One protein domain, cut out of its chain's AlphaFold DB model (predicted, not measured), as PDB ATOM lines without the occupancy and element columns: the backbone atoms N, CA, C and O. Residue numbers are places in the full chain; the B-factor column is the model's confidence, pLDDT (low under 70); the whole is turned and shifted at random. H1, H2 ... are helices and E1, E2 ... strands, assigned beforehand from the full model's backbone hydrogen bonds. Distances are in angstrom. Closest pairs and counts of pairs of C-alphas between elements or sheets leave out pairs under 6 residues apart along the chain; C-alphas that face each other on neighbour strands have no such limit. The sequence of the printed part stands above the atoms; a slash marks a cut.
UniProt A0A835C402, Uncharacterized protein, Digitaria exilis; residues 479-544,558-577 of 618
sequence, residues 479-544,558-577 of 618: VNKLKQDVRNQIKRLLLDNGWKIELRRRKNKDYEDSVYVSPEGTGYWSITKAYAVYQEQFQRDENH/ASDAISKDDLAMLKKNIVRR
ATOM      1  N   VAL A 479     218.217 200.387 162.728       80.69
ATOM      2  CA  VAL A 479     218.043 199.522 163.911       80.69
ATOM      3  C   VAL A 479     219.114 199.754 164.992       80.69
ATOM      4  O   VAL A 479     218.830 199.629 166.179       80.69
ATOM      5  N   ASN A 480     220.344 200.122 164.617       85.19
ATOM      6  CA  ASN A 480     221.409 200.408 165.583       85.19
ATOM      7  C   ASN A 480     221.273 201.796 166.220       85.19
ATOM      8  O   ASN A 480     221.800 201.981 167.314       85.19
ATOM      9  N   LYS A 481     220.577 202.746 165.573       89.50
ATOM     10  CA  LYS A 481     220.194 204.010 166.219       89.50
ATOM     11  C   LYS A 481     219.168 203.726 167.307       89.50
ATOM     12  O   LYS A 481     219.492 203.904 168.468       89.50
ATOM     13  N   LEU A 482     218.052 203.087 166.947       89.31
ATOM     14  CA  LEU A 482     216.980 202.720 167.877       89.31
ATOM     15  C   LEU A 482     217.494 201.929 169.098       89.31
ATOM     16  O   LEU A 482     217.194 202.275 170.235       89.31
ATOM     17  N   LYS A 483     218.374 200.935 168.895       90.19
ATOM     18  CA  LYS A 483     219.054 200.228 170.002       90.19
ATOM     19  C   LYS A 483     219.928 201.146 170.868       90.19
ATOM     20  O   LYS A 483     220.059 200.896 172.062       90.19
ATOM     21  N   GLN A 484     220.573 202.160 170.297       91.94
ATOM     22  CA  GLN A 484     221.352 203.130 171.066       91.94
ATOM     23  C   GLN A 484     220.454 204.153 171.774       91.94
ATOM     24  O   GLN A 484     220.776 204.542 172.889       91.94
ATOM     25  N   ASP A 485     219.318 204.520 171.190       92.88
ATOM     26  CA  ASP A 485     218.348 205.446 171.775       92.88
ATOM     27  C   ASP A 485     217.672 204.817 173.007       92.88
ATOM     28  O   ASP A 485     217.701 205.413 174.082       92.88
ATOM     29  N   VAL A 486     217.238 203.550 172.924       93.38
ATOM     30  CA  VAL A 486     216.755 202.772 174.087       93.38
ATOM     31  C   VAL A 486     217.844 202.640 175.165       93.38
ATOM     32  O   VAL A 486     217.574 202.813 176.352       93.38
ATOM     33  N   ARG A 487     219.111 202.402 174.786       93.38
ATOM     34  CA  ARG A 487     220.235 202.420 175.748       93.38
ATOM     35  C   ARG A 487     220.433 203.796 176.385       93.38
ATOM     36  O   ARG A 487     220.766 203.867 177.560       93.38
ATOM     37  N   ASN A 488     220.251 204.881 175.636       94.25
ATOM     38  CA  ASN A 488     220.372 206.241 176.158       94.25
ATOM     39  C   ASN A 488     219.224 206.565 177.133       94.25
ATOM     40  O   ASN A 488     219.469 207.228 178.138       94.25
ATOM     41  N   GLN A 489     218.014 206.046 176.895       94.12
ATOM     42  CA  GLN A 489     216.887 206.146 177.826       94.12
ATOM     43  C   GLN A 489     217.166 205.370 179.124       94.12
ATOM     44  O   GLN A 489     217.113 205.968 180.196       94.12
ATOM     45  N   ILE A 490     217.596 204.099 179.043       94.19
ATOM     46  CA  ILE A 490     218.008 203.325 180.234       94.19
ATOM     47  C   ILE A 490     219.126 204.049 181.002       94.19
ATOM     48  O   ILE A 490     219.066 204.150 182.224       94.19
ATOM     49  N   LYS A 491     220.147 204.570 180.302       94.12
ATOM     50  CA  LYS A 491     221.255 205.317 180.925       94.12
ATOM     51  C   LYS A 491     220.761 206.479 181.777       94.12
ATOM     52  O   LYS A 491     221.273 206.647 182.878       94.12
ATOM     53  N   ARG A 492     219.811 207.266 181.264       94.56
ATOM     54  CA  ARG A 492     219.227 208.402 181.987       94.56
ATOM     55  C   ARG A 492     218.495 207.914 183.230       94.56
ATOM     56  O   ARG A 492     218.966 208.204 184.319       94.56
ATOM     57  N   LEU A 493     217.500 207.037 183.077       92.69
ATOM     58  CA  LEU A 493     216.727 206.480 184.198       92.69
ATOM     59  C   LEU A 493     217.610 205.913 185.325       92.69
ATOM     60  O   LEU A 493     217.344 206.160 186.497       92.69
ATOM     61  N   LEU A 494     218.687 205.194 184.987       92.94
ATOM     62  CA  LEU A 494     219.633 204.670 185.977       92.94
ATOM     63  C   LEU A 494     220.440 205.786 186.671       92.94
ATOM     64  O   LEU A 494     220.532 205.790 187.898       92.94
ATOM     65  N   LEU A 495     221.014 206.729 185.913       93.19
ATOM     66  CA  LEU A 495     221.795 207.852 186.458       93.19
ATOM     67  C   LEU A 495     220.939 208.793 187.317       93.19
ATOM     68  O   LEU A 495     221.369 209.197 188.397       93.19
ATOM     69  N   ASP A 496     219.728 209.101 186.853       92.81
ATOM     70  CA  ASP A 496     218.754 209.964 187.525       92.81
ATOM     71  C   ASP A 496     218.309 209.345 188.871       92.81
ATOM     72  O   ASP A 496     218.041 210.063 189.831       92.81
ATOM     73  N   ASN A 497     218.352 208.009 188.985       90.50
ATOM     74  CA  ASN A 497     218.135 207.242 190.221       90.50
ATOM     75  C   ASN A 497     219.443 206.801 190.918       90.50
ATOM     76  O   ASN A 497     219.486 205.794 191.628       90.50
ATOM     77  N   GLY A 498     220.540 207.541 190.725       91.38
ATOM     78  CA  GLY A 498     221.761 207.418 191.530       91.38
ATOM     79  C   GLY A 498     222.672 206.220 191.225       91.38
ATOM     80  O   GLY A 498     223.665 206.026 191.937       91.38
ATOM     81  N   TRP A 499     222.397 205.435 190.177       94.44
ATOM     82  CA  TRP A 499     223.333 204.406 189.710       94.44
ATOM     83  C   TRP A 499     224.603 205.050 189.150       94.44
ATOM     84  O   TRP A 499     224.574 206.116 188.535       94.44
ATOM     85  N   LYS A 500     225.743 204.377 189.318       94.12
ATOM     86  CA  LYS A 500     227.057 204.877 188.882       94.12
ATOM     87  C   LYS A 500     227.570 204.062 187.701       94.12
ATOM     88  O   LYS A 500     227.463 202.838 187.702       94.12
ATOM     89  N   ILE A 501     228.144 204.735 186.702       94.06
ATOM     90  CA  ILE A 501     228.789 204.086 185.552       94.06
ATOM     91  C   ILE A 501     230.303 204.046 185.796       94.06
ATOM     92  O   ILE A 501     230.975 205.072 185.719       94.06
ATOM     93  N   GLU A 502     230.837 202.857 186.073       92.06
ATOM     94  CA  GLU A 502     232.274 202.573 186.103       92.06
ATOM     95  C   GLU A 502     232.752 202.163 184.702       92.06
ATOM     96  O   GLU A 502     232.121 201.345 184.031       92.06
ATOM     97  N   LEU A 503     233.889 202.705 184.262       92.31
ATOM     98  CA  LEU A 503     234.538 202.328 183.006       92.31
ATOM     99  C   LEU A 503     235.609 201.260 183.271       92.31
ATOM    100  O   LEU A 503     236.680 201.545 183.806       92.31
ATOM    101  N   ARG A 504     235.327 200.004 182.903       87.19
ATOM    102  CA  ARG A 504     236.210 198.858 183.186       87.19
ATOM    103  C   ARG A 504     237.062 198.468 181.984       87.19
ATOM    104  O   ARG A 504     236.556 197.989 180.971       87.19
ATOM    105  N   ARG A 505     238.387 198.585 182.120       88.94
ATOM    106  CA  ARG A 505     239.366 198.126 181.113       88.94
ATOM    107  C   ARG A 505     239.266 196.622 180.868       88.94
ATOM    108  O   ARG A 505     239.469 195.817 181.780       88.94
ATOM    109  N   ARG A 506     239.054 196.221 179.611       81.75
ATOM    110  CA  ARG A 506     239.238 194.825 179.184       81.75
ATOM    111  C   ARG A 506     240.728 194.546 178.977       81.75
ATOM    112  O   ARG A 506     241.378 195.236 178.204       81.75
ATOM    113  N   LYS A 507     241.254 193.472 179.580       76.44
ATOM    114  CA  LYS A 507     242.698 193.123 179.614       76.44
ATOM    115  C   LYS A 507     243.427 192.967 178.258       76.44
ATOM    116  O   LYS A 507     244.624 192.734 178.276       76.44
ATOM    117  N   ASN A 508     242.740 193.064 177.116       80.56
ATOM    118  CA  ASN A 508     243.300 192.896 175.765       80.56
ATOM    119  C   ASN A 508     242.712 193.895 174.735       80.56
ATOM    120  O   ASN A 508     242.666 193.578 173.547       80.56
ATOM    121  N   LYS A 509     242.136 195.029 175.167       86.81
ATOM    122  CA  LYS A 509     241.417 195.972 174.286       86.81
ATOM    123  C   LYS A 509     241.584 197.418 174.755       86.81
ATOM    124  O   LYS A 509     241.420 197.696 175.937       86.81
ATOM    125  N   ASP A 510     241.771 198.333 173.808       85.38
ATOM    126  CA  ASP A 510     241.991 199.773 174.049       85.38
ATOM    127  C   ASP A 510     240.703 200.555 174.380       85.38
ATOM    128  O   ASP A 510     240.634 201.769 174.199       85.38
ATOM    129  N   TYR A 511     239.649 199.859 174.816       84.62
ATOM    130  CA  TYR A 511     238.375 200.456 175.196       84.62
ATOM    131  C   TYR A 511     237.892 199.914 176.542       84.62
ATOM    132  O   TYR A 511     238.188 198.783 176.941       84.62
ATOM    133  N   GLU A 512     237.131 200.753 177.234       88.44
ATOM    134  CA  GLU A 512     236.593 200.489 178.563       88.44
ATOM    135  C   GLU A 512     235.099 200.154 178.440       88.44
ATOM    136  O   GLU A 512     234.367 200.805 177.694       88.44
ATOM    137  N   ASP A 513     234.652 199.105 179.130       87.06
ATOM    138  CA  ASP A 513     233.241 198.726 179.184       87.06
ATOM    139  C   ASP A 513     232.500 199.637 180.173       87.06
ATOM    140  O   ASP A 513     232.914 199.743 181.329       87.06
ATOM    141  N   SER A 514     231.372 200.217 179.756       91.00
ATOM    142  CA  SER A 514     230.407 200.857 180.660       91.00
ATOM    143  C   SER A 514     229.732 199.801 181.540       91.00
ATOM    144  O   SER A 514     228.958 198.975 181.044       91.00
ATOM    145  N   VAL A 515     230.007 199.829 182.842       92.94
ATOM    146  CA  VAL A 515     229.459 198.903 183.838       92.94
ATOM    147  C   VAL A 515     228.698 199.687 184.900       92.94
ATOM    148  O   VAL A 515     229.161 200.711 185.386       92.94
ATOM    149  N   TYR A 516     227.511 199.206 185.245       94.25
ATOM    150  CA  TYR A 516     226.534 199.918 186.057       94.25
ATOM    151  C   TYR A 516     226.549 199.345 187.475       94.25
ATOM    152  O   TYR A 516     226.448 198.130 187.659       94.25
ATOM    153  N   VAL A 517     226.691 200.220 188.465       93.44
ATOM    154  CA  VAL A 517     226.754 199.894 189.894       93.44
ATOM    155  C   VAL A 517     225.529 200.497 190.577       93.44
ATOM    156  O   VAL A 517     225.248 201.684 190.393       93.44
ATOM    157  N   SER A 518     224.804 199.675 191.342       91.88
ATOM    158  CA  SER A 518     223.635 200.100 192.130       91.88
ATOM    159  C   SER A 518     224.020 201.209 193.125       91.88
ATOM    160  O   SER A 518     225.151 201.182 193.626       91.88
ATOM    161  N   PRO A 519     223.125 202.160 193.469       88.00
ATOM    162  CA  PRO A 519     223.366 203.115 194.555       88.00
ATOM    163  C   PRO A 519     223.726 202.440 195.894       88.00
ATOM    164  O   PRO A 519     224.511 202.997 196.656       88.00
ATOM    165  N   GLU A 520     223.249 201.211 196.133       84.88
ATOM    166  CA  GLU A 520     223.604 200.361 197.286       84.88
ATOM    167  C   GLU A 520     225.070 199.869 197.281       84.88
ATOM    168  O   GLU A 520     225.545 199.306 198.262       84.88
ATOM    169  N   GLY A 521     225.786 200.001 196.158       78.69
ATOM    170  CA  GLY A 521     227.102 199.389 195.937       78.69
ATOM    171  C   GLY A 521     227.061 197.901 195.553       78.69
ATOM    172  O   GLY A 521     228.112 197.306 195.307       78.69
ATOM    173  N   THR A 522     225.870 197.296 195.461       76.94
ATOM    174  CA  THR A 522     225.652 195.855 195.239       76.94
ATOM    175  C   THR A 522     225.999 195.394 193.810       76.94
ATOM    176  O   THR A 522     225.134 195.080 192.988       76.94
ATOM    177  N   GLY A 523     227.295 195.302 193.513       86.31
ATOM    178  CA  GLY A 523     227.840 194.584 192.358       86.31
ATOM    179  C   GLY A 523     227.837 195.328 191.015       86.31
ATOM    180  O   GLY A 523     227.504 196.507 190.909       86.31
ATOM    181  N   TYR A 524     228.261 194.598 189.980       92.19
ATOM    182  CA  TYR A 524     228.591 195.112 188.648       92.19
ATOM    183  C   TYR A 524     227.658 194.533 187.577       92.19
ATOM    184  O   TYR A 524     227.635 193.319 187.357       92.19
ATOM    185  N   TRP A 525     226.936 195.398 186.866       93.56
ATOM    186  CA  TRP A 525     225.856 195.006 185.957       93.56
ATOM    187  C   TRP A 525     226.054 195.560 184.537       93.56
ATOM    188  O   TRP A 525     226.591 196.651 184.351       93.56
ATOM    189  N   SER A 526     225.608 194.825 183.509       92.31
ATOM    190  CA  SER A 526     225.424 195.396 182.163       92.31
ATOM    191  C   SER A 526     224.097 196.160 182.100       92.31
ATOM    192  O   SER A 526     223.182 195.864 182.869       92.31
ATOM    193  N   ILE A 527     223.978 197.136 181.193       92.56
ATOM    194  CA  ILE A 527     222.849 198.086 181.128       92.56
ATOM    195  C   ILE A 527     221.461 197.417 181.223       92.56
ATOM    196  O   ILE A 527     220.618 197.815 182.023       92.56
ATOM    197  N   THR A 528     221.259 196.329 180.476       92.81
ATOM    198  CA  THR A 528     220.011 195.551 180.428       92.81
ATOM    199  C   THR A 528     219.700 194.838 181.751       92.81
ATOM    200  O   THR A 528     218.536 194.586 182.048       92.81
ATOM    201  N   LYS A 529     220.725 194.490 182.543       92.44
ATOM    202  CA  LYS A 529     220.565 193.888 183.875       92.44
ATOM    203  C   LYS A 529     220.365 194.937 184.961       92.44
ATOM    204  O   LYS A 529     219.543 194.715 185.837       92.44
ATOM    205  N   ALA A 530     221.074 196.062 184.886       93.56
ATOM    206  CA  ALA A 530     220.877 197.181 185.804       93.56
ATOM    207  C   ALA A 530     219.422 197.668 185.760       93.56
ATOM    208  O   ALA A 530     218.792 197.787 186.802       93.56
ATOM    209  N   TYR A 531     218.846 197.808 184.560       92.56
ATOM    210  CA  TYR A 531     217.426 198.138 184.398       92.56
ATOM    211  C   TYR A 531     216.467 197.067 184.951       92.56
ATOM    212  O   TYR A 531     215.406 197.408 185.456       92.56
ATOM    213  N   ALA A 532     216.834 195.781 184.907       91.75
ATOM    214  CA  ALA A 532     216.022 194.720 185.505       91.75
ATOM    215  C   ALA A 532     216.062 194.752 187.045       91.75
ATOM    216  O   ALA A 532     215.018 194.659 187.678       91.75
ATOM    217  N   VAL A 533     217.244 194.951 187.644       91.44
ATOM    218  CA  VAL A 533     217.403 195.115 189.104       91.44
ATOM    219  C   VAL A 533     216.692 196.382 189.593       91.44
ATOM    220  O   VAL A 533     215.987 196.336 190.594       91.44
ATOM    221  N   TYR A 534     216.800 197.477 188.838       89.62
ATOM    222  CA  TYR A 534     216.022 198.702 189.030       89.62
ATOM    223  C   TYR A 534     214.510 198.414 189.019       89.62
ATOM    224  O   TYR A 534     213.819 198.725 189.983       89.62
ATOM    225  N   GLN A 535     213.990 197.736 187.986       89.38
ATOM    226  CA  GLN A 535     212.572 197.357 187.937       89.38
ATOM    227  C   GLN A 535     212.155 196.461 189.117       89.38
ATOM    228  O   GLN A 535     211.030 196.595 189.596       89.38
ATOM    229  N   GLU A 536     213.020 195.564 189.603       87.69
ATOM    230  CA  GLU A 536     212.748 194.758 190.802       87.69
ATOM    231  C   GLU A 536     212.696 195.587 192.093       87.69
ATOM    232  O   GLU A 536     211.872 195.276 192.949       87.69
ATOM    233  N   GLN A 537     213.542 196.611 192.253       84.56
ATOM    234  CA  GLN A 537     213.511 197.502 193.423       84.56
ATOM    235  C   GLN A 537     212.155 198.226 193.500       84.56
ATOM    236  O   GLN A 537     211.428 198.054 194.474       84.56
ATOM    237  N   PHE A 538     211.739 198.884 192.413       76.31
ATOM    238  CA  PHE A 538     210.464 199.613 192.355       76.31
ATOM    239  C   PHE A 538     209.244 198.699 192.590       76.31
ATOM    240  O   PHE A 538     208.320 199.074 193.305       76.31
ATOM    241  N   GLN A 539     209.262 197.465 192.067       75.69
ATOM    242  CA  GLN A 539     208.200 196.483 192.331       75.69
ATOM    243  C   GLN A 539     208.162 196.008 193.794       75.69
ATOM    244  O   GLN A 539     207.088 195.656 194.281       75.69
ATOM    245  N   ARG A 540     209.289 195.975 194.520       64.25
ATOM    246  CA  ARG A 540     209.280 195.665 195.963       64.25
ATOM    247  C   ARG A 540     208.710 196.826 196.765       64.25
ATOM    248  O   ARG A 540     207.907 196.590 197.662       64.25
ATOM    249  N   ASP A 541     209.067 198.054 196.402       58.12
ATOM    250  CA  ASP A 541     208.590 199.254 197.088       58.12
ATOM    251  C   ASP A 541     207.068 199.428 196.921       58.12
ATOM    252  O   ASP A 541     206.379 199.683 197.909       58.12
ATOM    253  N   GLU A 542     206.501 199.164 195.734       57.41
ATOM    254  CA  GLU A 542     205.037 199.093 195.552       57.41
ATOM    255  C   GLU A 542     204.384 198.026 196.449       57.41
ATOM    256  O   GLU A 542     203.418 198.314 197.155       57.41
ATOM    257  N   ASN A 543     204.920 196.799 196.468       52.38
ATOM    258  CA  ASN A 543     204.326 195.679 197.211       52.38
ATOM    259  C   ASN A 543     204.528 195.753 198.739       52.38
ATOM    260  O   ASN A 543     203.914 194.975 199.474       52.38
ATOM    261  N   HIS A 544     205.357 196.676 199.235       45.62
ATOM    262  CA  HIS A 544     205.557 196.916 200.666       45.62
ATOM    263  C   HIS A 544     204.982 198.250 201.167       45.62
ATOM    264  O   HIS A 544     204.824 198.405 202.379       45.62
ATOM    265  N   ALA A 558     204.008 206.606 182.922       50.78
ATOM    266  CA  ALA A 558     203.894 205.410 182.084       50.78
ATOM    267  C   ALA A 558     204.631 205.567 180.732       50.78
ATOM    268  O   ALA A 558     205.039 204.574 180.132       50.78
ATOM    269  N   SER A 559     204.859 206.814 180.304       48.88
ATOM    270  CA  SER A 559     205.691 207.225 179.167       48.88
ATOM    271  C   SER A 559     207.188 206.880 179.291       48.88
ATOM    272  O   SER A 559     207.831 206.595 178.281       48.88
ATOM    273  N   ASP A 560     207.762 206.907 180.499       61.66
ATOM    274  CA  ASP A 560     209.188 206.627 180.752       61.66
ATOM    275  C   ASP A 560     209.479 205.127 180.957       61.66
ATOM    276  O   ASP A 560     210.630 204.688 180.865       61.66
ATOM    277  N   ALA A 561     208.444 204.316 181.195       72.44
ATOM    278  CA  ALA A 561     208.553 202.874 181.385       72.44
ATOM    279  C   ALA A 561     208.864 202.141 180.061       72.44
ATOM    280  O   ALA A 561     207.973 201.716 179.327       72.44
ATOM    281  N   ILE A 562     210.157 201.951 179.775       81.38
ATOM    282  CA  ILE A 562     210.663 201.320 178.541       81.38
ATOM    283  C   ILE A 562     209.992 199.966 178.283       81.38
ATOM    284  O   ILE A 562     210.023 199.075 179.144       81.38
ATOM    285  N   SER A 563     209.455 199.794 177.069       84.44
ATOM    286  CA  SER A 563     208.706 198.599 176.680       84.44
ATOM    287  C   SER A 563     209.538 197.320 176.788       84.44
ATOM    288  O   SER A 563     210.756 197.285 176.572       84.44
ATOM    289  N   LYS A 564     208.842 196.211 177.052       84.94
ATOM    290  CA  LYS A 564     209.420 194.860 177.062       84.94
ATOM    291  C   LYS A 564     210.027 194.499 175.700       84.94
ATOM    292  O   LYS A 564     211.031 193.783 175.673       84.94
ATOM    293  N   ASP A 565     209.485 195.046 174.611       84.31
ATOM    294  CA  ASP A 565     209.976 194.841 173.243       84.31
ATOM    295  C   ASP A 565     211.221 195.684 172.928       84.31
ATOM    296  O   ASP A 565     212.178 195.176 172.341       84.31
ATOM    297  N   ASP A 566     211.290 196.926 173.414       86.75
ATOM    298  CA  ASP A 566     212.495 197.764 173.332       86.75
ATOM    299  C   ASP A 566     213.658 197.139 174.111       86.75
ATOM    300  O   ASP A 566     214.785 197.012 173.616       86.75
ATOM    301  N   LEU A 567     213.371 196.629 175.311       87.94
ATOM    302  CA  LEU A 567     214.335 195.874 176.103       87.94
ATOM    303  C   LEU A 567     214.711 194.536 175.432       87.94
ATOM    304  O   LEU A 567     215.840 194.062 175.587       87.94
ATOM    305  N   ALA A 568     213.804 193.923 174.663       85.62
ATOM    306  CA  ALA A 568     214.101 192.747 173.846       85.62
ATOM    307  C   ALA A 568     214.990 193.086 172.638       85.62
ATOM    308  O   ALA A 568     215.887 192.303 172.325       85.62
ATOM    309  N   MET A 569     214.854 194.271 172.028       86.62
ATOM    310  CA  MET A 569     215.780 194.735 170.988       86.62
ATOM    311  C   MET A 569     217.224 194.839 171.490       86.62
ATOM    312  O   MET A 569     218.148 194.674 170.690       86.62
ATOM    313  N   LEU A 570     217.468 195.067 172.784       87.19
ATOM    314  CA  LEU A 570     218.830 195.064 173.335       87.19
ATOM    315  C   LEU A 570     219.399 193.655 173.562       87.19
ATOM    316  O   LEU A 570     220.620 193.484 173.558       87.19
ATOM    317  N   LYS A 571     218.547 192.638 173.730       85.56
ATOM    318  CA  LYS A 571     218.971 191.257 173.995       85.56
ATOM    319  C   LYS A 571     219.496 190.606 172.711       85.56
ATOM    320  O   LYS A 571     218.832 190.574 171.676       85.56
ATOM    321  N   LYS A 572     220.706 190.043 172.767       78.25
ATOM    322  CA  LYS A 572     221.254 189.248 171.660       78.25
ATOM    323  C   LYS A 572     220.605 187.866 171.630       78.25
ATOM    324  O   LYS A 572     220.785 187.072 172.549       78.25
ATOM    325  N   ASN A 573     219.936 187.541 170.525       65.94
ATOM    326  CA  ASN A 573     219.461 186.186 170.242       65.94
ATOM    327  C   ASN A 573     220.643 185.265 169.896       65.94
ATOM    328  O   ASN A 573     220.943 185.016 168.727       65.94
ATOM    329  N   ILE A 574     221.333 184.765 170.929       60.72
ATOM    330  CA  ILE A 574     222.445 183.811 170.813       60.72
ATOM    331  C   ILE A 574     221.877 182.432 170.445       60.72
ATOM    332  O   ILE A 574     221.775 181.515 171.262       60.72
ATOM    333  N   VAL A 575     221.506 182.273 169.173       61.88
ATOM    334  CA  VAL A 575     221.237 180.959 168.587       61.88
ATOM    335  C   VAL A 575     222.552 180.185 168.609       61.88
ATOM    336  O   VAL A 575     223.421 180.388 167.757       61.88
ATOM    337  N   ARG A 576     222.705 179.293 169.596       59.75
ATOM    338  CA  ARG A 576     223.825 178.350 169.688       59.75
ATOM    339  C   ARG A 576     223.841 177.478 168.433       59.75
ATOM    340  O   ARG A 576     223.179 176.442 168.376       59.75
ATOM    341  N   ARG A 577     224.601 177.894 167.415       57.81
ATOM    342  CA  ARG A 577     224.868 177.093 166.217       57.81
ATOM    343  C   ARG A 577     225.631 175.844 166.648       57.81
ATOM    344  O   ARG A 577     226.850 175.888 166.808       57.81
TER     345      ARG A 577
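Overview. This is residues 479 to 544 and 558 to 577 of the 618 residues of an uncharacterized protein of Digitaria exilis (UniProt A0A835C402). Two long helices, H1 and H2, meet at a steep angle, the first half of H2 packing on residues 487 to 494 of H1, while the strand hairpin E1 and E2 and the far part of H2 reach out to opposite ends of the longest axis. The short helix H3 packs on residues 483 to 487 of H1, and residues 536 to 544 of H2 and the tail 572 to 577 stick out. The printed part has 86 residues with three named helices and two named strands in the order H1 E1 E2 H2 H3; the sheet, E1 - E2, is antiparallel, and the class is mixed, helices and strands. The whole is only just compact, close to loose, with a radius of gyration of the C-alphas of 14.3 A, and only just elongated, spanning 45 by 30 by 25 A.

Along the chain. H1, residues 479 to 496, begins at C-alpha 479 (218.043, 199.522, 163.911) and is 25.8 A long. E1, residues 500 to 505, measures 16.0 A, and E2, residues 512 to 517, 15.0 A. H2, residues 527 to 544, is 26.1 A long and ends at C-alpha 544 (205.557, 196.916, 200.666). H3, residues 564 to 570, is 10.1 A long and ends at C-alpha 570 (218.830, 195.064, 173.335).

Arrangement. H1 touches H2 at a steep tilt of 46 degrees, the same way; their closest C-alphas, of Ile 490 and Tyr 531, are 6.7 A apart. H1 and E2 are near each other, with 5 pairs of C-alphas within 10 A. E1 and E2 form a hairpin, antiparallel at 147 degrees, with N 502 and O 515 2.8 A apart and N 513 and O 504 2.9 A apart, both within hydrogen-bond range. The closest C-alphas of E2 and H2, those of Tyr 516 and Ala 530, are 6.3 A apart. Residues 516 to 517 of E2 also pair with residues 524 to 525, antiparallel. H3 touches H1, opposite ways, at a steep tilt of 69.7 degrees, only just short of about perpendicular; the closest C-alphas, of Lys 483 and Leu 570, are 6.2 A apart. H2 and H3 are close but not clearly touching, with the closest C-alphas, of Thr 528 and Leu 567, 7.1 A apart. E1 is apart from H2 and H3, and E2 is apart from H3. Each O i to N i+4 pair is within hydrogen-bond range in H1 and H3, and 13 of 14 are in H2.

Size, cuts and confidence. The two C-alphas farthest apart, of Asn 508 and His 544, are 45.4 A apart. Residues 545 to 557 are not printed, and C-alphas 544 and 558 are 20.5 A apart across the cut. H1 to E1 is a tight link; E1 to E2 and E2 to H2 are short links. The mean pLDDT of the printed part is 83.8; it is under 70 at residues 540 to 544, 558 to 560 and 573 to 577.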